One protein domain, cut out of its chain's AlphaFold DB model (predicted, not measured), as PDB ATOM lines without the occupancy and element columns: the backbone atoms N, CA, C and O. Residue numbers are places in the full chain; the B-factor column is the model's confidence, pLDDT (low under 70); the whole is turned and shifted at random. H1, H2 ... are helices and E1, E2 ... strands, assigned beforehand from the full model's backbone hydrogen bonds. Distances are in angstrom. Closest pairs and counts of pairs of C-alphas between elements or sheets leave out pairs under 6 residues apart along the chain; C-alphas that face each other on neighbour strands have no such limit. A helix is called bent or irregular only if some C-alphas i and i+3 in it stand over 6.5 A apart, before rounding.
ATOM      1  N   MET A   2      11.877  63.849  46.063       42.38
ATOM      2  CA  MET A   2      11.782  62.405  45.805       42.38
ATOM      3  C   MET A   2      13.065  61.761  45.233       42.38
ATOM      4  O   MET A   2      13.469  60.697  45.692       42.38
ATOM      5  N   LEU A   3      13.768  62.454  44.326       42.41
ATOM      6  CA  LEU A   3      15.074  62.034  43.781       42.41
ATOM      7  C   LEU A   3      16.121  61.756  44.875       42.41
ATOM      8  O   LEU A   3      16.866  60.782  44.824       42.41
ATOM      9  N   SER A   4      16.166  62.628  45.877       41.72
ATOM     10  CA  SER A   4      17.143  62.561  46.959       41.72
ATOM     11  C   SER A   4      16.747  61.528  48.025       41.72
ATOM     12  O   SER A   4      17.628  60.933  48.634       41.72
ATOM     13  N   ILE A   5      15.446  61.245  48.205       47.03
ATOM     14  CA  ILE A   5      14.966  60.130  49.045       47.03
ATOM     15  C   ILE A   5      15.404  58.790  48.445       47.03
ATOM     16  O   ILE A   5      15.941  57.952  49.162       47.03
ATOM     17  N   ILE A   6      15.252  58.625  47.127       51.03
ATOM     18  CA  ILE A   6      15.749  57.459  46.383       51.03
ATOM     19  C   ILE A   6      17.272  57.353  46.554       51.03
ATOM     20  O   ILE A   6      17.776  56.335  47.016       51.03
ATOM     21  N   ARG A   7      18.019  58.428  46.281       46.59
ATOM     22  CA  ARG A   7      19.489  58.419  46.365       46.59
ATOM     23  C   ARG A   7      20.026  58.059  47.760       46.59
ATOM     24  O   ARG A   7      21.014  57.342  47.855       46.59
ATOM     25  N   ILE A   8      19.366  58.506  48.829       51.16
ATOM     26  CA  ILE A   8      19.761  58.212  50.218       51.16
ATOM     27  C   ILE A   8      19.331  56.802  50.645       51.16
ATOM     28  O   ILE A   8      20.126  56.091  51.251       51.16
ATOM     29  N   PHE A   9      18.104  56.379  50.315       52.28
ATOM     30  CA  PHE A   9      17.585  55.040  50.636       52.28
ATOM     31  C   PHE A   9      18.421  53.934  49.992       52.28
ATOM     32  O   PHE A   9      18.733  52.930  50.626       52.28
ATOM     33  N   PHE A  10      18.817  54.138  48.740       58.25
ATOM     34  CA  PHE A  10      19.658  53.181  48.045       58.25
ATOM     35  C   PHE A  10      21.139  53.307  48.420       58.25
ATOM     36  O   PHE A  10      21.849  52.328  48.284       58.25
ATOM     37  N   GLY A  11      21.615  54.457  48.908       64.19
ATOM     38  CA  GLY A  11      23.041  54.695  49.160       64.19
ATOM     39  C   GLY A  11      23.681  53.716  50.150       64.19
ATOM     40  O   GLY A  11      24.639  53.041  49.793       64.19
ATOM     41  N   SER A  12      23.139  53.592  51.367       66.75
ATOM     42  CA  SER A  12      23.721  52.708  52.393       66.75
ATOM     43  C   SER A  12      23.487  51.223  52.097       66.75
ATOM     44  O   SER A  12      24.391  50.416  52.254       66.75
ATOM     45  N   MET A  13      22.300  50.861  51.600       70.81
ATOM     46  CA  MET A  13      21.985  49.474  51.232       70.81
ATOM     47  C   MET A  13      22.823  48.997  50.033       70.81
ATOM     48  O   MET A  13      23.274  47.854  50.009       70.81
ATOM     49  N   LEU A  14      23.045  49.862  49.034       73.44
ATOM     50  CA  LEU A  14      23.952  49.562  47.925       73.44
ATOM     51  C   LEU A  14      25.393  49.464  48.405       73.44
ATOM     52  O   LEU A  14      26.089  48.572  47.946       73.44
ATOM     53  N   GLN A  15      25.818  50.317  49.339       79.25
ATOM     54  CA  GLN A  15      27.155  50.238  49.922       79.25
ATOM     55  C   GLN A  15      27.383  48.899  50.636       79.25
ATOM     56  O   GLN A  15      28.390  48.245  50.375       79.25
ATOM     57  N   ASP A  16      26.431  48.443  51.452       82.06
ATOM     58  CA  ASP A  16      26.501  47.127  52.101       82.06
ATOM     59  C   ASP A  16      26.545  45.988  51.070       82.06
ATOM     60  O   ASP A  16      27.331  45.050  51.207       82.06
ATOM     61  N   MET A  17      25.743  46.071  50.002       81.06
ATOM     62  CA  MET A  17      25.789  45.094  48.908       81.06
ATOM     63  C   MET A  17      27.122  45.119  48.153       81.06
ATOM     64  O   MET A  17      27.599  44.060  47.750       81.06
ATOM     65  N   THR A  18      27.731  46.290  47.955       85.44
ATOM     66  CA  THR A  18      29.062  46.420  47.345       85.44
ATOM     67  C   THR A  18      30.118  45.753  48.217       85.44
ATOM     68  O   THR A  18      30.876  44.942  47.705       85.44
ATOM     69  N   LEU A  19      30.095  45.976  49.535       89.00
ATOM     70  CA  LEU A  19      31.009  45.302  50.462       89.00
ATOM     71  C   LEU A  19      30.850  43.776  50.430       89.00
ATOM     72  O   LEU A  19      31.840  43.049  50.412       89.00
ATOM     73  N   GLN A  20      29.610  43.277  50.386       88.06
ATOM     74  CA  GLN A  20      29.350  41.841  50.241       88.06
ATOM     75  C   GLN A  20      29.861  41.297  48.903       88.06
ATOM     76  O   GLN A  20      30.394  40.191  48.847       88.06
ATOM     77  N   PHE A  21      29.706  42.062  47.822       88.44
ATOM     78  CA  PHE A  21      30.212  41.685  46.509       88.44
ATOM     79  C   PHE A  21      31.742  41.629  46.481       88.44
ATOM     80  O   PHE A  21      32.297  40.657  45.975       88.44
ATOM     81  N   ASP A  22      32.413  42.617  47.070       91.25
ATOM     82  CA  ASP A  22      33.873  42.652  47.174       91.25
ATOM     83  C   ASP A  22      34.388  41.466  47.998       91.25
ATOM     84  O   ASP A  22      35.312  40.775  47.573       91.25
ATOM     85  N   ALA A  23      33.724  41.140  49.112       93.94
ATOM     86  CA  ALA A  23      34.046  39.956  49.909       93.94
ATOM     87  C   ALA A  23      33.909  38.648  49.105       93.94
ATOM     88  O   ALA A  23      34.781  37.784  49.183       93.94
ATOM     89  N   LEU A  24      32.858  38.512  48.286       92.50
ATOM     90  CA  LEU A  24      32.688  37.356  47.396       92.50
ATOM     91  C   LEU A  24      33.787  37.283  46.325       92.50
ATOM     92  O   LEU A  24      34.236  36.189  45.982       92.50
ATOM     93  N   GLN A  25      34.230  38.424  45.791       92.31
ATOM     94  CA  GLN A  25      35.348  38.477  44.843       92.31
ATOM     95  C   GLN A  25      36.655  38.022  45.498       92.31
ATOM     96  O   GLN A  25      37.386  37.228  44.905       92.31
ATOM     97  N   THR A  26      36.923  38.458  46.731       94.25
ATOM     98  CA  THR A  26      38.080  37.998  47.507       94.25
ATOM     99  C   THR A  26      38.007  36.492  47.769       94.25
ATOM    100  O   THR A  26      38.956  35.783  47.444       94.25
ATOM    101  N   GLU A  27      36.865  35.968  48.234       92.12
ATOM    102  CA  GLU A  27      36.677  34.523  48.470       92.12
ATOM    103  C   GLU A  27      36.874  33.699  47.181       92.12
ATOM    104  O   GLU A  27      37.437  32.596  47.197       92.12
ATOM    105  N   TYR A  28      36.439  34.233  46.034       92.19
ATOM    106  CA  TYR A  28      36.649  33.600  44.733       92.19
ATOM    107  C   TYR A  28      38.136  33.536  44.358       92.19
ATOM    108  O   TYR A  28      38.598  32.484  43.904       92.19
ATOM    109  N   GLN A  29      38.884  34.626  44.564       91.94
ATOM    110  CA  GLN A  29      40.325  34.684  44.301       91.94
ATOM    111  C   GLN A  29      41.112  33.758  45.232       91.94
ATOM    112  O   GLN A  29      41.963  33.003  44.768       91.94
ATOM    113  N   GLU A  30      40.789  33.734  46.525       90.25
ATOM    114  CA  GLU A  30      41.404  32.818  47.494       90.25
ATOM    115  C   GLU A  30      41.171  31.354  47.104       90.25
ATOM    116  O   GLU A  30      42.103  30.548  47.082       90.25
ATOM    117  N   SER A  31      39.941  31.016  46.703       86.00
ATOM    118  CA  SER A  31      39.603  29.677  46.207       86.00
ATOM    119  C   SER A  31      40.366  29.314  44.929       86.00
ATOM    120  O   SER A  31      40.656  28.142  44.688       86.00
ATOM    121  N   GLU A  32      40.687  30.291  44.081       87.25
ATOM    122  CA  GLU A  32      41.497  30.095  42.880       87.25
ATOM    123  C   GLU A  32      42.973  29.862  43.207       87.25
ATOM    124  O   GLU A  32      43.552  28.909  42.686       87.25
ATOM    125  N   ILE A  33      43.540  30.644  44.129       88.69
ATOM    126  CA  ILE A  33      44.917  30.480  44.611       88.69
ATOM    127  C   ILE A  33      45.094  29.102  45.255       88.69
ATOM    128  O   ILE A  33      46.017  28.373  44.891       88.69
ATOM    129  N   LEU A  34      44.176  28.691  46.138       85.88
ATOM    130  CA  LEU A  34      44.201  27.363  46.760       85.88
ATOM    131  C   LEU A  34      44.230  26.250  45.705       85.88
ATOM    132  O   LEU A  34      45.038  25.334  45.792       85.88
ATOM    133  N   LEU A  35      43.412  26.345  44.653       85.69
ATOM    134  CA  LEU A  35      43.385  25.338  43.585       85.69
ATOM    135  C   LEU A  35      44.667  25.270  42.743       85.69
ATOM    136  O   LEU A  35      44.876  24.258  42.069       85.69
ATOM    137  N   THR A  36      45.493  26.319  42.758       83.88
ATOM    138  CA  THR A  36      46.801  26.347  42.085       83.88
ATOM    139  C   THR A  36      47.952  25.833  42.954       83.88
ATOM    140  O   THR A  36      49.027  25.566  42.423       83.88
ATOM    141  N   GLN A  37      47.741  25.636  44.261       83.38
ATOM    142  CA  GLN A  37      48.747  25.054  45.151       83.38
ATOM    143  C   GLN A  37      48.932  23.556  44.851       83.38
ATOM    144  O   GLN A  37      47.962  22.797  44.801       83.38
ATOM    145  N   SER A  38      50.182  23.117  44.650       62.19
ATOM    146  CA  SER A  38      50.490  21.739  44.232       62.19
ATOM    147  C   SER A  38      50.331  20.689  45.337       62.19
ATOM    148  O   SER A  38      50.318  19.502  45.026       62.19
ATOM    149  N   GLU A  39      50.179  21.099  46.600       73.44
ATOM    150  CA  GLU A  39      50.161  20.209  47.775       73.44
ATOM    151  C   GLU A  39      48.756  19.868  48.313       73.44
ATOM    152  O   GLU A  39      48.625  19.285  49.387       73.44
ATOM    153  N   LEU A  40      47.678  20.197  47.591       79.69
ATOM    154  CA  LEU A  40      46.330  19.844  48.047       79.69
ATOM    155  C   LEU A  40      45.987  18.377  47.777       79.69
ATOM    156  O   LEU A  40      46.025  17.899  46.639       79.69
ATOM    157  N   ASP A  41      45.528  17.686  48.820       87.12
ATOM    158  CA  ASP A  41      44.948  16.357  48.690       87.12
ATOM    159  C   ASP A  41      43.661  16.382  47.833       87.12
ATOM    160  O   ASP A  41      42.979  17.400  47.651       87.12
ATOM    161  N   ALA A  42      43.299  15.224  47.273       85.06
ATOM    162  CA  ALA A  42      42.179  15.127  46.336       85.06
ATOM    163  C   ALA A  42      40.829  15.539  46.957       85.06
ATOM    164  O   ALA A  42      39.946  16.019  46.239       85.06
ATOM    165  N   SER A  43      40.660  15.360  48.272       86.31
ATOM    166  CA  SER A  43      39.449  15.752  48.998       86.31
ATOM    167  C   SER A  43      39.338  17.274  49.120       86.31
ATOM    168  O   SER A  43      38.326  17.850  48.698       86.31
ATOM    169  N   SER A  44      40.393  17.950  49.594       85.56
ATOM    170  CA  SER A  44      40.400  19.415  49.725       85.56
ATOM    171  C   SER A  44      40.258  20.097  48.375       85.56
ATOM    172  O   SER A  44      39.509  21.067  48.248       85.56
ATOM    173  N   ARG A  45      40.866  19.533  47.324       85.94
ATOM    174  CA  ARG A  45      40.704  20.034  45.957       85.94
ATOM    175  C   ARG A  45      39.249  19.976  45.480       85.94
ATOM    176  O   ARG A  45      38.755  20.947  44.910       85.94
ATOM    177  N   ARG A  46      38.518  18.879  45.735       87.69
ATOM    178  CA  ARG A  46      37.082  18.780  45.388       87.69
ATOM    179  C   ARG A  46      36.241  19.797  46.157       87.69
ATOM    180  O   ARG A  46      35.369  20.429  45.561       87.69
ATOM    181  N   LYS A  47      36.521  19.982  47.451       88.62
ATOM    182  CA  LYS A  47      35.834  20.968  48.297       88.62
ATOM    183  C   LYS A  47      36.064  22.397  47.796       88.62
ATOM    184  O   LYS A  47      35.098  23.142  47.647       88.62
ATOM    185  N   ALA A  48      37.307  22.748  47.460       87.25
ATOM    186  CA  ALA A  48      37.664  24.051  46.901       87.25
ATOM    187  C   ALA A  48      36.998  24.302  45.535       87.25
ATOM    188  O   ALA A  48      36.481  25.389  45.292       87.25
ATOM    189  N   ILE A  49      36.907  23.285  44.664       89.88
ATOM    190  CA  ILE A  49      36.156  23.383  43.399       89.88
ATOM    191  C   ILE A  49      34.667  23.654  43.656       89.88
ATOM    192  O   ILE A  49      34.078  24.490  42.970       89.88
ATOM    193  N   GLY A  50      34.053  22.946  44.610       90.88
ATOM    194  CA  GLY A  50      32.655  23.162  44.998       90.88
ATOM    195  C   GLY A  50      32.421  24.599  45.458       90.88
ATOM    196  O   GLY A  50      31.630  25.314  44.845       90.88
ATOM    197  N   ARG A  51      33.217  25.057  46.432       90.75
ATOM    198  CA  ARG A  51      33.167  26.434  46.941       90.75
ATOM    199  C   ARG A  51      33.349  27.475  45.839       90.75
ATOM    200  O   ARG A  51      32.528  28.378  45.727       90.75
ATOM    201  N   LYS A  52      34.340  27.305  44.957       91.69
ATOM    202  CA  LYS A  52      34.557  28.204  43.811       91.69
ATOM    203  C   LYS A  52      33.318  28.314  42.916       91.69
ATOM    204  O   LYS A  52      33.010  29.401  42.427       91.69
ATOM    205  N   ARG A  53      32.605  27.207  42.669       93.44
ATOM    206  CA  ARG A  53      31.362  27.233  41.874       93.44
ATOM    207  C   ARG A  53      30.249  27.982  42.596       93.44
ATOM    208  O   ARG A  53      29.591  28.796  41.951       93.44
ATOM    209  N   ASP A  54      30.066  27.732  43.886       94.12
ATOM    210  CA  ASP A  54      29.011  28.362  44.683       94.12
ATOM    211  C   ASP A  54      29.221  29.878  44.762       94.12
ATOM    212  O   ASP A  54      28.332  30.646  44.394       94.12
ATOM    213  N   VAL A  55      30.440  30.314  45.096       94.25
ATOM    214  CA  VAL A  55      30.811  31.737  45.142       94.25
ATOM    215  C   VAL A  55      30.614  32.400  43.777       94.25
ATOM    216  O   VAL A  55      30.030  33.476  43.681       94.25
ATOM    217  N   LYS A  56      31.001  31.734  42.680       94.31
ATOM    218  CA  LYS A  56      30.786  32.252  41.317       94.31
ATOM    219  C   LYS A  56      29.307  32.445  40.980       94.31
ATOM    220  O   LYS A  56      28.958  33.372  40.245       94.31
ATOM    221  N   LEU A  57      28.437  31.552  41.450       94.94
ATOM    222  CA  LEU A  57      26.995  31.691  41.259       94.94
ATOM    223  C   LEU A  57      26.444  32.868  42.064       94.94
ATOM    224  O   LEU A  57      25.649  33.633  41.516       94.94
ATOM    225  N   GLU A  58      26.892  33.048  43.305       93.25
ATOM    226  CA  GLU A  58      26.494  34.182  44.144       93.25
ATOM    227  C   GLU A  58      26.966  35.522  43.567       93.25
ATOM    228  O   GLU A  58      26.151  36.431  43.429       93.25
ATOM    229  N   ILE A  59      28.209  35.623  43.079       92.31
ATOM    230  CA  ILE A  59      28.706  36.814  42.362       92.31
ATOM    231  C   ILE A  59      27.764  37.185  41.210       92.31
ATOM    232  O   ILE A  59      27.291  38.318  41.126       92.31
ATOM    233  N   ARG A  60      27.418  36.216  40.349       94.06
ATOM    234  CA  ARG A  60      26.510  36.445  39.210       94.06
ATOM    235  C   ARG A  60      25.109  36.870  39.649       94.06
ATOM    236  O   ARG A  60      24.458  37.659  38.961       94.06
ATOM    237  N   ARG A  61      24.603  36.317  40.756       91.38
ATOM    238  CA  ARG A  61      23.293  36.683  41.319       91.38
ATOM    239  C   ARG A  61      23.310  38.119  41.834       91.38
ATOM    240  O   ARG A  61      22.418  38.886  41.469       91.38
ATOM    241  N   THR A  62      24.329  38.487  42.603       87.38
ATOM    242  CA  THR A  62      24.499  39.830  43.170       87.38
ATOM    243  C   THR A  62      24.696  40.878  42.078       87.38
ATOM    244  O   THR A  62      24.012  41.899  42.080       87.38
ATOM    245  N   GLU A  63      25.516  40.601  41.065       89.56
ATOM    246  CA  GLU A  63      25.715  41.484  39.907       89.56
ATOM    247  C   GLU A  63      24.404  41.719  39.130       89.56
ATOM    248  O   GLU A  63      24.030  42.849  38.785       89.56
ATOM    249  N   LYS A  64      23.629  40.650  38.908       90.81
ATOM    250  CA  LYS A  64      22.306  40.752  38.286       90.81
ATOM    251  C   LYS A  64      21.335  41.570  39.141       90.81
ATOM    252  O   LYS A  64      20.522  42.306  38.588       90.81
ATOM    253  N   LEU A  65      21.392  41.456  40.466       86.94
ATOM    254  CA  LEU A  65      20.570  42.266  41.362       86.94
ATOM    255  C   LEU A  65      20.964  43.748  41.288       86.94
ATOM    256  O   LEU A  65      20.101  44.591  41.048       86.94
ATOM    257  N   MET A  66      22.256  44.056  41.415       85.56
ATOM    258  CA  MET A  66      22.778  45.424  41.353       85.56
ATOM    259  C   MET A  66      22.427  46.112  40.031       85.56
ATOM    260  O   MET A  66      21.925  47.236  40.035       85.56
ATOM    261  N   SER A  67      22.595  45.422  38.897       87.75
ATOM    262  CA  SER A  67      22.215  45.965  37.584       87.75
ATOM    263  C   SER A  67      20.713  46.261  37.476       87.75
ATOM    264  O   SER A  67      20.323  47.282  36.906       87.75
ATOM    265  N   LYS A  68      19.847  45.425  38.067       88.50
ATOM    266  CA  LYS A  68      18.397  45.684  38.118       88.50
ATOM    267  C   LYS A  68      18.045  46.864  39.020       88.50
ATOM    268  O   LYS A  68      17.181  47.653  38.641       88.50
ATOM    269  N   ILE A  69      18.713  47.010  40.166       84.50
ATOM    270  CA  ILE A  69      18.524  48.161  41.058       84.50
ATOM    271  C   ILE A  69      18.964  49.453  40.360       84.50
ATOM    272  O   ILE A  69      18.201  50.414  40.347       84.50
ATOM    273  N   SER A  70      20.128  49.460  39.710       84.12
ATOM    274  CA  SER A  70      20.621  50.618  38.950       84.12
ATOM    275  C   SER A  70      19.670  51.010  37.808       84.12
ATOM    276  O   SER A  70      19.319  52.183  37.643       84.12
ATOM    277  N   GLY A  71      19.146  50.021  37.075       85.56
ATOM    278  CA  GLY A  71      18.126  50.248  36.048       85.56
ATOM    279  C   GLY A  71      16.836  50.854  36.613       85.56
ATOM    280  O   GLY A  71      16.291  51.793  36.033       85.56
ATOM    281  N   LEU A  72      16.372  50.366  37.769       84.88
ATOM    282  CA  LEU A  72      15.212  50.915  38.477       84.88
ATOM    283  C   LEU A  72      15.456  52.353  38.954       84.88
ATOM    284  O   LEU A  72      14.588  53.207  38.783       84.88
ATOM    285  N   GLN A  73      16.628  52.633  39.527       81.31
ATOM    286  CA  GLN A  73      17.011  53.980  39.953       81.31
ATOM    287  C   GLN A  73      17.023  54.949  38.777       81.31
ATOM    288  O   GLN A  73      16.459  56.033  38.882       81.31
ATOM    289  N   THR A  74      17.616  54.541  37.655       84.06
ATOM    290  CA  THR A  74      17.660  55.339  36.425       84.06
ATOM    291  C   THR A  74      16.253  55.621  35.910       84.06
ATOM    292  O   THR A  74      15.918  56.771  35.639       84.06
ATOM    293  N   ALA A  75      15.400  54.595  35.852       84.88
ATOM    294  CA  ALA A  75      14.014  54.736  35.419       84.88
ATOM    295  C   ALA A  75      13.224  55.706  36.312       84.88
ATOM    296  O   ALA A  75      12.534  56.583  35.801       84.88
ATOM    297  N   LEU A  76      13.349  55.590  37.640       81.88
ATOM    298  CA  LEU A  76      12.695  56.497  38.586       81.88
ATOM    299  C   LEU A  76      13.260  57.921  38.516       81.88
ATOM    300  O   LEU A  76      12.511  58.886  38.640       81.88
ATOM    301  N   TRP A  77      14.571  58.061  38.328       80.69
ATOM    302  CA  TRP A  77      15.221  59.361  38.194       80.69
ATOM    303  C   TRP A  77      14.722  60.106  36.956       80.69
ATOM    304  O   TRP A  77      14.326  61.265  37.069       80.69
ATOM    305  N   LEU A  78      14.680  59.425  35.807       81.19
ATOM    306  CA  LEU A  78      14.141  59.987  34.570       81.19
ATOM    307  C   LEU A  78      12.653  60.309  34.710       81.19
ATOM    308  O   LEU A  78      12.250  61.420  34.383       81.19
ATOM    309  N   LEU A  79      11.866  59.395  35.288       80.88
ATOM    310  CA  LEU A  79      10.437  59.593  35.537       80.88
ATOM    311  C   LEU A  79      10.171  60.910  36.274       80.88
ATOM    312  O   LEU A  79       9.383  61.734  35.825       80.88
ATOM    313  N   ILE A  80      10.848  61.111  37.405       76.06
ATOM    314  CA  ILE A  80      10.643  62.286  38.255       76.06
ATOM    315  C   ILE A  80      11.155  63.561  37.572       76.06
ATOM    316  O   ILE A  80      10.599  64.635  37.792       76.06
ATOM    317  N   ARG A  81      12.229  63.464  36.780       73.62
ATOM    318  CA  ARG A  81      12.827  64.611  36.090       73.62
ATOM    319  C   ARG A  81      11.986  65.077  34.903       73.62
ATOM    320  O   ARG A  81      11.841  66.278  34.711       73.62
ATOM    321  N   GLU A  82      11.490  64.143  34.102       74.19
ATOM    322  CA  GLU A  82      10.806  64.431  32.839       74.19
ATOM    323  C   GLU A  82       9.296  64.615  33.022       74.19
ATOM    324  O   GLU A  82       8.684  65.407  32.310       74.19
ATOM    325  N   PHE A  83       8.693  63.940  34.005       72.75
ATOM    326  CA  PHE A  83       7.249  63.957  34.230       72.75
ATOM    327  C   PHE A  83       6.927  64.269  35.698       72.75
ATOM    328  O   PHE A  83       6.627  63.372  36.486       72.75
ATOM    329  N   PRO A  84       6.932  65.554  36.098       67.56
ATOM    330  CA  PRO A  84       6.625  65.954  37.472       67.56
ATOM    331  C   PRO A  84       5.155  65.726  37.871       67.56
ATOM    332  O   PRO A  84       4.824  65.850  39.046       67.56
ATOM    333  N   SER A  85       4.286  65.380  36.913       72.19
ATOM    334  CA  SER A  85       2.845  65.145  37.068       72.19
ATOM    335  C   SER A  85       2.465  63.677  37.315       72.19
ATOM    336  O   SER A  85       1.322  63.288  37.073       72.19
ATOM    337  N   VAL A  86       3.405  62.840  37.767       75.25
ATOM    338  CA  VAL A  86       3.097  61.463  38.193       75.25
ATOM    339  C   VAL A  86       2.087  61.497  39.338       75.25
ATOM    340  O   VAL A  86       2.315  62.147  40.356       75.25
ATOM    341  N   GLU A  87       0.983  60.773  39.167       77.94
ATOM    342  CA  GLU A  87      -0.098  60.718  40.154       77.94
ATOM    343  C   GLU A  87       0.248  59.735  41.276       77.94
ATOM    344  O   GLU A  87       0.198  60.082  42.456       77.94
ATOM    345  N   ASP A  88       0.655  58.519  40.895       84.00
ATOM    346  CA  ASP A  88       0.885  57.413  41.822       84.00
ATOM    347  C   ASP A  88       2.059  56.524  41.390       84.00
ATOM    348  O   ASP A  88       2.236  56.207  40.209       84.00
ATOM    349  N   LEU A  89       2.803  56.022  42.379       86.38
ATOM    350  CA  LEU A  89       3.709  54.882  42.226       86.38
ATOM    351  C   LEU A  89       3.179  53.676  42.992       86.38
ATOM    352  O   LEU A  89       2.890  53.769  44.183       86.38
ATOM    353  N   LEU A  90       3.108  52.528  42.327       88.75
ATOM    354  CA  LEU A  90       2.694  51.262  42.918       88.75
ATOM    355  C   LEU A  90       3.851  50.261  42.874       88.75
ATOM    356  O   LEU A  90       4.369  49.927  41.809       88.75
ATOM    357  N   PHE A  91       4.210  49.730  44.037       87.50
ATOM    358  CA  PHE A  91       5.147  48.627  44.202       87.50
ATOM    359  C   PHE A  91       4.359  47.356  44.486       87.50
ATOM    360  O   PHE A  91       3.741  47.211  45.540       87.50
ATOM    361  N   VAL A  92       4.376  46.432  43.531       88.44
ATOM    362  CA  VAL A  92       3.658  45.162  43.611       88.44
ATOM    363  C   VAL A  92       4.642  44.035  43.881       88.44
ATOM    364  O   VAL A  92       5.532  43.776  43.071       88.44
ATOM    365  N   PHE A  93       4.445  43.334  44.991       86.31
ATOM    366  CA  PHE A  93       5.166  42.118  45.345       86.31
ATOM    367  C   PHE A  93       4.279  40.911  45.078       86.31
ATOM    368  O   PHE A  93       3.161  40.843  45.583       86.31
ATOM    369  N   GLY A  94       4.755  39.957  44.283       86.19
ATOM    370  CA  GLY A  94       4.042  38.705  44.039       86.19
ATOM    371  C   GLY A  94       4.601  37.925  42.855       86.19
ATOM    372  O   GLY A  94       5.631  38.277  42.282       86.19
ATOM    373  N   ALA A  95       3.906  36.862  42.451       85.94
ATOM    374  CA  ALA A  95       4.308  36.057  41.296       85.94
ATOM    375  C   ALA A  95       4.120  36.809  39.960       85.94
ATOM    376  O   ALA A  95       4.864  36.596  39.000       85.94
ATOM    377  N   SER A  96       3.120  37.697  39.893       85.94
ATOM    378  CA  SER A  96       2.810  38.518  38.719       85.94
ATOM    379  C   SER A  96       2.141  39.833  39.131       85.94
ATOM    380  O   SER A  96       1.495  39.861  40.179       85.94
ATOM    381  N   PRO A  97       2.171  40.883  38.288       84.94
ATOM    382  CA  PRO A  97       1.474  42.136  38.581       84.94
ATOM    383  C   PRO A  97      -0.036  41.943  38.790       84.94
ATOM    384  O   PRO A  97      -0.642  42.619  39.610       84.94
ATOM    385  N   ARG A  98      -0.659  40.992  38.075       85.88
ATOM    386  CA  ARG A  98      -2.099  40.694  38.193       85.88
ATOM    387  C   ARG A  98      -2.462  39.908  39.457       85.88
ATOM    388  O   ARG A  98      -3.629  39.909  39.837       85.88
ATOM    389  N   ARG A  99      -1.497  39.221  40.076       84.94
ATOM    390  CA  ARG A  99      -1.674  38.409  41.294       84.94
ATOM    391  C   ARG A  99      -0.715  38.912  42.382       84.94
ATOM    392  O   ARG A  99       0.281  38.234  42.658       84.94
ATOM    393  N   PRO A 100      -0.961  40.121  42.918       86.50
ATOM    394  CA  PRO A 100      -0.157  40.672  43.996       86.50
ATOM    395  C   PRO A 100      -0.360  39.860  45.280       86.50
ATOM    396  O   PRO A 100      -1.460  39.400  45.561       86.50
ATOM    397  N   GLN A 101       0.706  39.707  46.056       84.75
ATOM    398  CA  GLN A 101       0.646  39.352  47.476       84.75
ATOM    399  C   GLN A 101       0.569  40.628  48.318       84.75
ATOM    400  O   GLN A 101      -0.256  40.730  49.215       84.75
ATOM    401  N   HIS A 102       1.386  41.631  47.976       82.44
ATOM    402  CA  HIS A 102       1.355  42.948  48.605       82.44
ATOM    403  C   HIS A 102       1.450  44.051  47.563       82.44
ATOM    404  O   HIS A 102       2.164  43.931  46.564       82.44
ATOM    405  N   VAL A 103       0.739  45.144  47.822       86.00
ATOM    406  CA  VAL A 103       0.781  46.357  47.011       86.00
ATOM    407  C   VAL A 103       1.063  47.525  47.939       86.00
ATOM    408  O   VAL A 103       0.305  47.771  48.874       86.00
ATOM    409  N   TYR A 104       2.147  48.244  47.676       84.94
ATOM    410  CA  TYR A 104       2.454  49.500  48.347       84.94
ATOM    411  C   TYR A 104       2.247  50.635  47.362       84.94
ATOM    412  O   TYR A 104       2.813  50.619  46.272       84.94
ATOM    413  N   GLN A 105       1.442  51.617  47.746       86.31
ATOM    414  CA  GLN A 105       1.157  52.784  46.925       86.31
ATOM    415  C   GLN A 105       1.767  54.025  47.565       86.31
ATOM    416  O   GLN A 105       1.604  54.267  48.761       86.31
ATOM    417  N   ILE A 106       2.454  54.819  46.751       81.81
ATOM    418  CA  ILE A 106       2.887  56.169  47.088       81.81
ATOM    419  C   ILE A 106       2.053  57.116  46.233       81.81
ATOM    420  O   ILE A 106       2.166  57.099  45.008       81.81
ATOM    421  N   VAL A 107       1.212  57.904  46.897       81.19
ATOM    422  CA  VAL A 107       0.308  58.876  46.272       81.19
ATOM    423  C   VAL A 107       0.945  60.258  46.329       81.19
ATOM    424  O   VAL A 107       1.452  60.657  47.382       81.19
ATOM    425  N   PHE A 108       0.875  61.010  45.230       76.25
ATOM    426  CA  PHE A 108       1.325  62.402  45.161       76.25
ATOM    427  C   PHE A 108       0.114  63.331  45.031       76.25
ATOM    428  O   PHE A 108      -0.243  63.738  43.929       76.25
ATOM    429  N   PRO A 109      -0.539  63.701  46.150       64.19
ATOM    430  CA  PRO A 109      -1.825  64.393  46.102       64.19
ATOM    431  C   PRO A 109      -1.766  65.803  45.479       64.19
ATOM    432  O   PRO A 109      -2.807  66.347  45.139       64.19
ATOM    433  N   HIS A 110      -0.581  66.412  45.340       60.38
ATOM    434  CA  HIS A 110      -0.397  67.768  44.796       60.38
ATOM    435  C   HIS A 110       0.826  67.796  43.859       60.38
ATOM    436  O   HIS A 110       1.871  68.337  44.212       60.38
ATOM    437  N   GLY A 111       0.709  67.145  42.695       55.59
ATOM    438  CA  GLY A 111       1.775  66.811  41.729       55.59
ATOM    439  C   GLY A 111       2.521  67.967  41.041       55.59
ATOM    440  O   GLY A 111       2.699  67.953  39.827       55.59
ATOM    441  N   ARG A 112       2.992  68.969  41.791       54.16
ATOM    442  CA  ARG A 112       4.055  69.871  41.337       54.16
ATOM    443  C   ARG A 112       5.349  69.501  42.036       54.16
ATOM    444  O   ARG A 112       5.632  69.922  43.154       54.16
ATOM    445  N   ILE A 113       6.136  68.671  41.363       55.47
ATOM    446  CA  ILE A 113       7.541  68.495  41.711       55.47
ATOM    447  C   ILE A 113       8.270  69.708  41.132       55.47
ATOM    448  O   ILE A 113       8.539  69.747  39.933       55.47
ATOM    449  N   ASP A 114       8.541  70.713  41.968       54.91
ATOM    450  CA  ASP A 114       9.312  71.876  41.527       54.91
ATOM    451  C   ASP A 114      10.687  71.431  40.995       54.91
ATOM    452  O   ASP A 114      11.328  70.556  41.605       54.91
ATOM    453  N   PRO A 115      11.158  72.020  39.877       52.38
ATOM    454  CA  PRO A 115      12.457  71.703  39.309       52.38
ATOM    455  C   PRO A 115      13.558  71.861  40.359       52.38
ATOM    456  O   PRO A 115      13.516  72.738  41.224       52.38
ATOM    457  N   VAL A 116      14.563  70.989  40.298       57.16
ATOM    458  CA  VAL A 116      15.697  70.999  41.227       57.16
ATOM    459  C   VAL A 116      16.518  72.281  41.027       57.16
ATOM    460  O   VAL A 116      17.427  72.316  40.208       57.16
ATOM    461  N   ALA A 117      16.210  73.337  41.779       51.44
ATOM    462  CA  ALA A 117      17.131  74.451  42.004       51.44
ATOM    463  C   ALA A 117      18.236  74.004  42.978       51.44
ATOM    464  O   ALA A 117      17.889  73.394  43.984       51.44
ATOM    465  N   SER A 118      19.507  74.278  42.644       58.81
ATOM    466  CA  SER A 118      20.754  74.212  43.451       58.81
ATOM    467  C   SER A 118      20.860  73.172  44.593       58.81
ATOM    468  O   SER A 118      20.045  73.117  45.516       58.81
ATOM    469  N   GLU A 119      21.933  72.368  44.583       56.12
ATOM    470  CA  GLU A 119      22.294  71.438  45.668       56.12
ATOM    471  C   GLU A 119      22.751  72.172  46.945       56.12
ATOM    472  O   GLU A 119      23.933  72.239  47.276       56.12
ATOM    473  N   ASP A 120      21.802  72.677  47.729       62.41
ATOM    474  CA  ASP A 120      22.115  73.264  49.031       62.41
ATOM    475  C   ASP A 120      22.307  72.163  50.095       62.41
ATOM    476  O   ASP A 120      21.430  71.327  50.345       62.41
ATOM    477  N   LYS A 121      23.443  72.176  50.805       59.78
ATOM    478  CA  LYS A 121      23.797  71.194  51.857       59.78
ATOM    479  C   LYS A 121      22.741  71.078  52.969       59.78
ATOM    480  O   LYS A 121      22.518  69.990  53.504       59.78
ATOM    481  N   ALA A 122      22.068  72.182  53.306       64.94
ATOM    482  CA  ALA A 122      20.968  72.201  54.273       64.94
ATOM    483  C   ALA A 122      19.738  71.429  53.765       64.94
ATOM    484  O   ALA A 122      19.116  70.679  54.518       64.94
ATOM    485  N   ARG A 123      19.436  71.530  52.465       66.38
ATOM    486  CA  ARG A 123      18.330  70.819  51.816       66.38
ATOM    487  C   ARG A 123      18.566  69.309  51.811       66.38
ATOM    488  O   ARG A 123      17.643  68.554  52.107       66.38
ATOM    489  N   ASN A 124      19.803  68.871  51.565       66.38
ATOM    490  CA  ASN A 124      20.169  67.452  51.607       66.38
ATOM    491  C   ASN A 124      19.949  66.831  52.996       66.38
ATOM    492  O   ASN A 124      19.377  65.745  53.085       66.38
ATOM    493  N   ARG A 125      20.291  67.547  54.080       72.25
ATOM    494  CA  ARG A 125      20.007  67.102  55.459       72.25
ATOM    495  C   ARG A 125      18.509  66.973  55.732       72.25
ATOM    496  O   ARG A 125      18.070  65.973  56.295       72.25
ATOM    497  N   THR A 126      17.710  67.948  55.303       71.56
ATOM    498  CA  THR A 126      16.248  67.907  55.474       71.56
ATOM    499  C   THR A 126      15.627  66.724  54.733       71.56
ATOM    500  O   THR A 126      14.758  66.038  55.273       71.56
ATOM    501  N   ILE A 127      16.100  66.439  53.518       68.94
ATOM    502  CA  ILE A 127      15.642  65.284  52.743       68.94
ATOM    503  C   ILE A 127      16.055  63.984  53.438       68.94
ATOM    504  O   ILE A 127      15.223  63.097  53.584       68.94
ATOM    505  N   GLU A 128      17.286  63.882  53.934       72.88
ATOM    506  CA  GLU A 128      17.741  62.712  54.687       72.88
ATOM    507  C   GLU A 128      16.865  62.439  55.918       72.88
ATOM    508  O   GLU A 128      16.438  61.306  56.160       72.88
ATOM    509  N   MET A 129      16.537  63.487  56.678       75.50
ATOM    510  CA  MET A 129      15.645  63.384  57.832       75.50
ATOM    511  C   MET A 129      14.238  62.932  57.433       75.50
ATOM    512  O   MET A 129      13.642  62.108  58.133       75.50
ATOM    513  N   LEU A 130      13.713  63.435  56.312       75.44
ATOM    514  CA  LEU A 130      12.413  63.032  55.789       75.44
ATOM    515  C   LEU A 130      12.423  61.567  55.333       75.44
ATOM    516  O   LEU A 130      11.535  60.817  55.727       75.44
ATOM    517  N   SER A 131      13.457  61.131  54.606       72.12
ATOM    518  CA  SER A 131      13.652  59.726  54.219       72.12
ATOM    519  C   SER A 131      13.612  58.815  55.442       72.12
ATOM    520  O   SER A 131      12.831  57.870  55.493       72.12
ATOM    521  N   LYS A 132      14.392  59.141  56.482       80.38
ATOM    522  CA  LYS A 132      14.434  58.363  57.731       80.38
ATOM    523  C   LYS A 132      13.093  58.360  58.468       80.38
ATOM    524  O   LYS A 132      12.776  57.382  59.142       80.38
ATOM    525  N   LYS A 133      12.308  59.439  58.387       81.69
ATOM    526  CA  LYS A 133      10.947  59.482  58.952       81.69
ATOM    527  C   LYS A 133       9.995  58.566  58.185       81.69
ATOM    528  O   LYS A 133       9.301  57.783  58.822       81.69
ATOM    529  N   VAL A 134      10.005  58.620  56.853       78.12
ATOM    530  CA  VAL A 134       9.176  57.752  56.002       78.12
ATOM    531  C   VAL A 134       9.525  56.284  56.236       78.12
ATOM    532  O   VAL A 134       8.631  55.487  56.490       78.12
ATOM    533  N   ILE A 135      10.812  55.929  56.253       78.12
ATOM    534  CA  ILE A 135      11.262  54.552  56.508       78.12
ATOM    535  C   ILE A 135      10.795  54.073  57.883       78.12
ATOM    536  O   ILE A 135      10.203  53.005  57.988       78.12
ATOM    537  N   ARG A 136      11.002  54.869  58.939       81.94
ATOM    538  CA  ARG A 136      10.539  54.505  60.286       81.94
ATOM    539  C   ARG A 136       9.024  54.341  60.356       81.94
ATOM    540  O   ARG A 136       8.564  53.432  61.034       81.94
ATOM    541  N   ALA A 137       8.267  55.175  59.644       81.31
ATOM    542  CA  ALA A 137       6.818  55.035  59.547       81.31
ATOM    543  C   ALA A 137       6.407  53.758  58.790       81.31
ATOM    544  O   ALA A 137       5.460  53.095  59.193       81.31
ATOM    545  N   LEU A 138       7.121  53.377  57.727       78.88
ATOM    546  CA  LEU A 138       6.878  52.115  57.020       78.88
ATOM    547  C   LEU A 138       7.186  50.909  57.920       78.88
ATOM    548  O   LEU A 138       6.363  50.005  58.039       78.88
ATOM    549  N   ILE A 139       8.325  50.925  58.616       83.00
ATOM    550  CA  ILE A 139       8.712  49.857  59.548       83.00
ATOM    551  C   ILE A 139       7.706  49.747  60.699       83.00
ATOM    552  O   ILE A 139       7.273  48.644  61.022       83.00
ATOM    553  N   SER A 140       7.271  50.867  61.290       84.12
ATOM    554  CA  SER A 140       6.284  50.845  62.380       84.12
ATOM    555  C   SER A 140       4.904  50.359  61.934       84.12
ATOM    556  O   SER A 140       4.137  49.855  62.749       84.12
ATOM    557  N   LYS A 141       4.593  50.459  60.635       81.06
ATOM    558  CA  LYS A 141       3.405  49.859  60.013       81.06
ATOM    559  C   LYS A 141       3.585  48.375  59.665       81.06
ATOM    560  O   LYS A 141       2.688  47.790  59.068       81.06
ATOM    561  N   GLY A 142       4.714  47.765  60.029       76.50
ATOM    562  CA  GLY A 142       4.991  46.347  59.802       76.50
ATOM    563  C   GLY A 142       5.374  46.008  58.361       76.50
ATOM    564  O   GLY A 142       5.360  44.833  57.986       76.50
ATOM    565  N   VAL A 143       5.723  47.000  57.534       75.19
ATOM    566  CA  VAL A 143       6.153  46.766  56.149       75.19
ATOM    567  C   VAL A 143       7.429  45.921  56.144       75.19
ATOM    568  O   VAL A 143       8.423  46.288  56.764       75.19
ATOM    569  N   GLY A 144       7.399  44.788  55.439       70.38
ATOM    570  CA  GLY A 144       8.533  43.858  55.352       70.38
ATOM    571  C   GLY A 144       8.639  42.836  56.491       70.38
ATOM    572  O   GLY A 144       9.559  42.028  56.468       70.38
ATOM    573  N   SER A 145       7.703  42.822  57.448       74.31
ATOM    574  CA  SER A 145       7.645  41.795  58.510       74.31
ATOM    575  C   SER A 145       7.119  40.433  58.033       74.31
ATOM    576  O   SER A 145       7.233  39.435  58.739       74.31
ATOM    577  N   VAL A 146       6.540  40.387  56.830       71.50
ATOM    578  CA  VAL A 146       5.931  39.185  56.261       71.50
ATOM    579  C   VAL A 146       7.002  38.345  55.571       71.50
ATOM    580  O   VAL A 146       7.673  38.812  54.648       71.50
ATOM    581  N   SER A 147       7.147  37.091  55.995       68.75
ATOM    582  CA  SER A 147       7.933  36.087  55.281       68.75
ATOM    583  C   SER A 147       7.087  35.476  54.164       68.75
ATOM    584  O   SER A 147       5.996  34.952  54.387       68.75
ATOM    585  N   TYR A 148       7.577  35.564  52.928       66.12
ATOM    586  CA  TYR A 148       6.840  35.081  51.762       66.12
ATOM    587  C   TYR A 148       7.206  33.635  51.451       66.12
ATOM    588  O   TYR A 148       8.368  33.308  51.206       66.12
ATOM    589  N   THR A 149       6.203  32.764  51.393       69.56
ATOM    590  CA  THR A 149       6.378  31.407  50.881       69.56
ATOM    591  C   THR A 149       6.380  31.445  49.351       69.56
ATOM    592  O   THR A 149       5.338  31.640  48.722       69.56
ATOM    593  N   GLY A 150       7.553  31.257  48.742       73.00
ATOM    594  CA  GLY A 150       7.707  31.078  47.297       73.00
ATOM    595  C   GLY A 150       8.354  32.252  46.544       73.00
ATOM    596  O   GLY A 150       8.696  33.284  47.126       73.00
ATOM    597  N   PRO A 151       8.567  32.092  45.222       72.50
ATOM    598  CA  PRO A 151       9.277  33.068  44.406       72.50
ATOM    599  C   PRO A 151       8.472  34.367  44.273       72.50
ATOM    600  O   PRO A 151       7.454  34.422  43.582       72.50
ATOM    601  N   THR A 152       8.970  35.429  44.903       82.19
ATOM    602  CA  THR A 152       8.342  36.756  44.903       82.19
ATOM    603  C   THR A 152       9.121  37.698  43.992       82.19
ATOM    604  O   THR A 152      10.345  37.787  44.073       82.19
ATOM    605  N   LYS A 153       8.418  38.397  43.099       87.12
ATOM    606  CA  LYS A 153       8.990  39.421  42.217       87.12
ATOM    607  C   LYS A 153       8.457  40.790  42.607       87.12
ATOM    608  O   LYS A 153       7.301  40.912  43.006       87.12
ATOM    609  N   LEU A 154       9.302  41.802  42.443       86.94
ATOM    610  CA  LEU A 154       8.921  43.203  42.554       86.94
ATOM    611  C   LEU A 154       8.584  43.754  41.167       86.94
ATOM    612  O   LEU A 154       9.391  43.659  40.241       86.94
ATOM    613  N   PHE A 155       7.410  44.360  41.042       88.75
ATOM    614  CA  PHE A 155       6.984  45.108  39.867       88.75
ATOM    615  C   PHE A 155       6.711  46.558  40.262       88.75
ATOM    616  O   PHE A 155       6.015  46.812  41.243       88.75
ATOM    617  N   LEU A 156       7.242  47.502  39.485       89.06
ATOM    618  CA  LEU A 156       6.921  48.920  39.604       89.06
ATOM    619  C   LEU A 156       5.868  49.271  38.554       89.06
ATOM    620  O   LEU A 156       6.080  49.037  37.364       89.06
ATOM    621  N   LEU A 157       4.757  49.848  38.995       88.69
ATOM    622  CA  LEU A 157       3.769  50.465  38.124       88.69
ATOM    623  C   LEU A 157       3.686  51.951  38.431       88.69
ATOM    624  O   LEU A 157       3.765  52.370  39.583       88.69
ATOM    625  N   VAL A 158       3.516  52.733  37.378       86.69
ATOM    626  CA  VAL A 158       3.422  54.184  37.458       86.69
ATOM    627  C   VAL A 158       2.093  54.587  36.860       86.69
ATOM    628  O   VAL A 158       1.785  54.215  35.726       86.69
ATOM    629  N   LYS A 159       1.313  55.345  37.623       85.12
ATOM    630  CA  LYS A 159       0.141  56.033  37.104       85.12
ATOM    631  C   LYS A 159       0.585  57.417  36.650       85.12
ATOM    632  O   LYS A 159       0.984  58.252  37.461       85.12
ATOM    633  N   ALA A 160       0.573  57.617  35.342       78.38
ATOM    634  CA  ALA A 160       1.030  58.839  34.703       78.38
ATOM    635  C   ALA A 160       0.013  59.302  33.646       78.38
ATOM    636  O   ALA A 160      -0.780  58.478  33.172       78.38
TER     637      ALA A 160
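AT A GLANCE: This is residues 2 to 160 of the 181 residues of an uncharacterized protein of Chenopodium quinoa (UniProt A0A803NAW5). A long helical hairpin of H1 and H2 makes the longest axis; at the end where H1 begins and H2 ends is a small head, with H3 crossing H1a and a twisted three-stranded sheet that H2 only grazes. The 159 printed residues hold H1, H2, E1, E2, H3, E3 in that order, a mixed class; the sheet runs E2 E1 E3, antiparallel. The whole is loose, with a radius of gyration of the C-alphas of 21.2 A, and elongated, spanning 69 by 41 by 30 A.

IN THESE COORDINATES: Find C-alpha 2 at (11.782, 62.405, 45.805), where H1, residues 2 to 36, begins. By its hydrogen bonds it was assigned as one helix, but it is bent: C-alphas 9 and 12 are 6.8 A apart, between arms H1a, residues 2 to 9, and H1b, residues 12 to 36, 36.5 A long. H2, residues 42 to 82, runs 60.0 A from (42.179, 15.127, 46.336). Next come E1, residues 88 to 96, E2, residues 99 to 107, H3, residues 121 to 140, 28.8 A long, and E3, residues 153 to 159, ending at (0.141, 56.033, 37.104).

HOW THE PARTS SIT: H1b and H2 form a hairpin and touch, closest at the C-alphas of Ser 31 and Lys 52, 5.8 A, at a shallow tilt of 26 degrees, opposite ways. H3 touches H1a with residues 124 to 131 alone, closest at the C-alphas of Ile 5 and Ser 131, 5.4 A, about perpendicular at 70.3 degrees, only just past steep. In H1a, H1b, H2 and H3 every O i to N i+4 pair is within hydrogen-bond range. Across the hairpin E1 and E2, look at N 91 and O 104, 2.8 A; across E1 and E3, at N 92 and O 155, 2.8 A. E2, H3 and E3 form a split strand-helix-strand unit, two strands running the same way with E1 between them, and a right-handed crossover.

THE WHOLE: The C-alphas of Glu 39 and His 110 are the farthest apart, 69.5 A. The printed part has no cut; the links E2 to H3 and H3 to E3 are long. Look for pLDDT under 70 at 33 residues, among them 2 to 12 and 109 to 124.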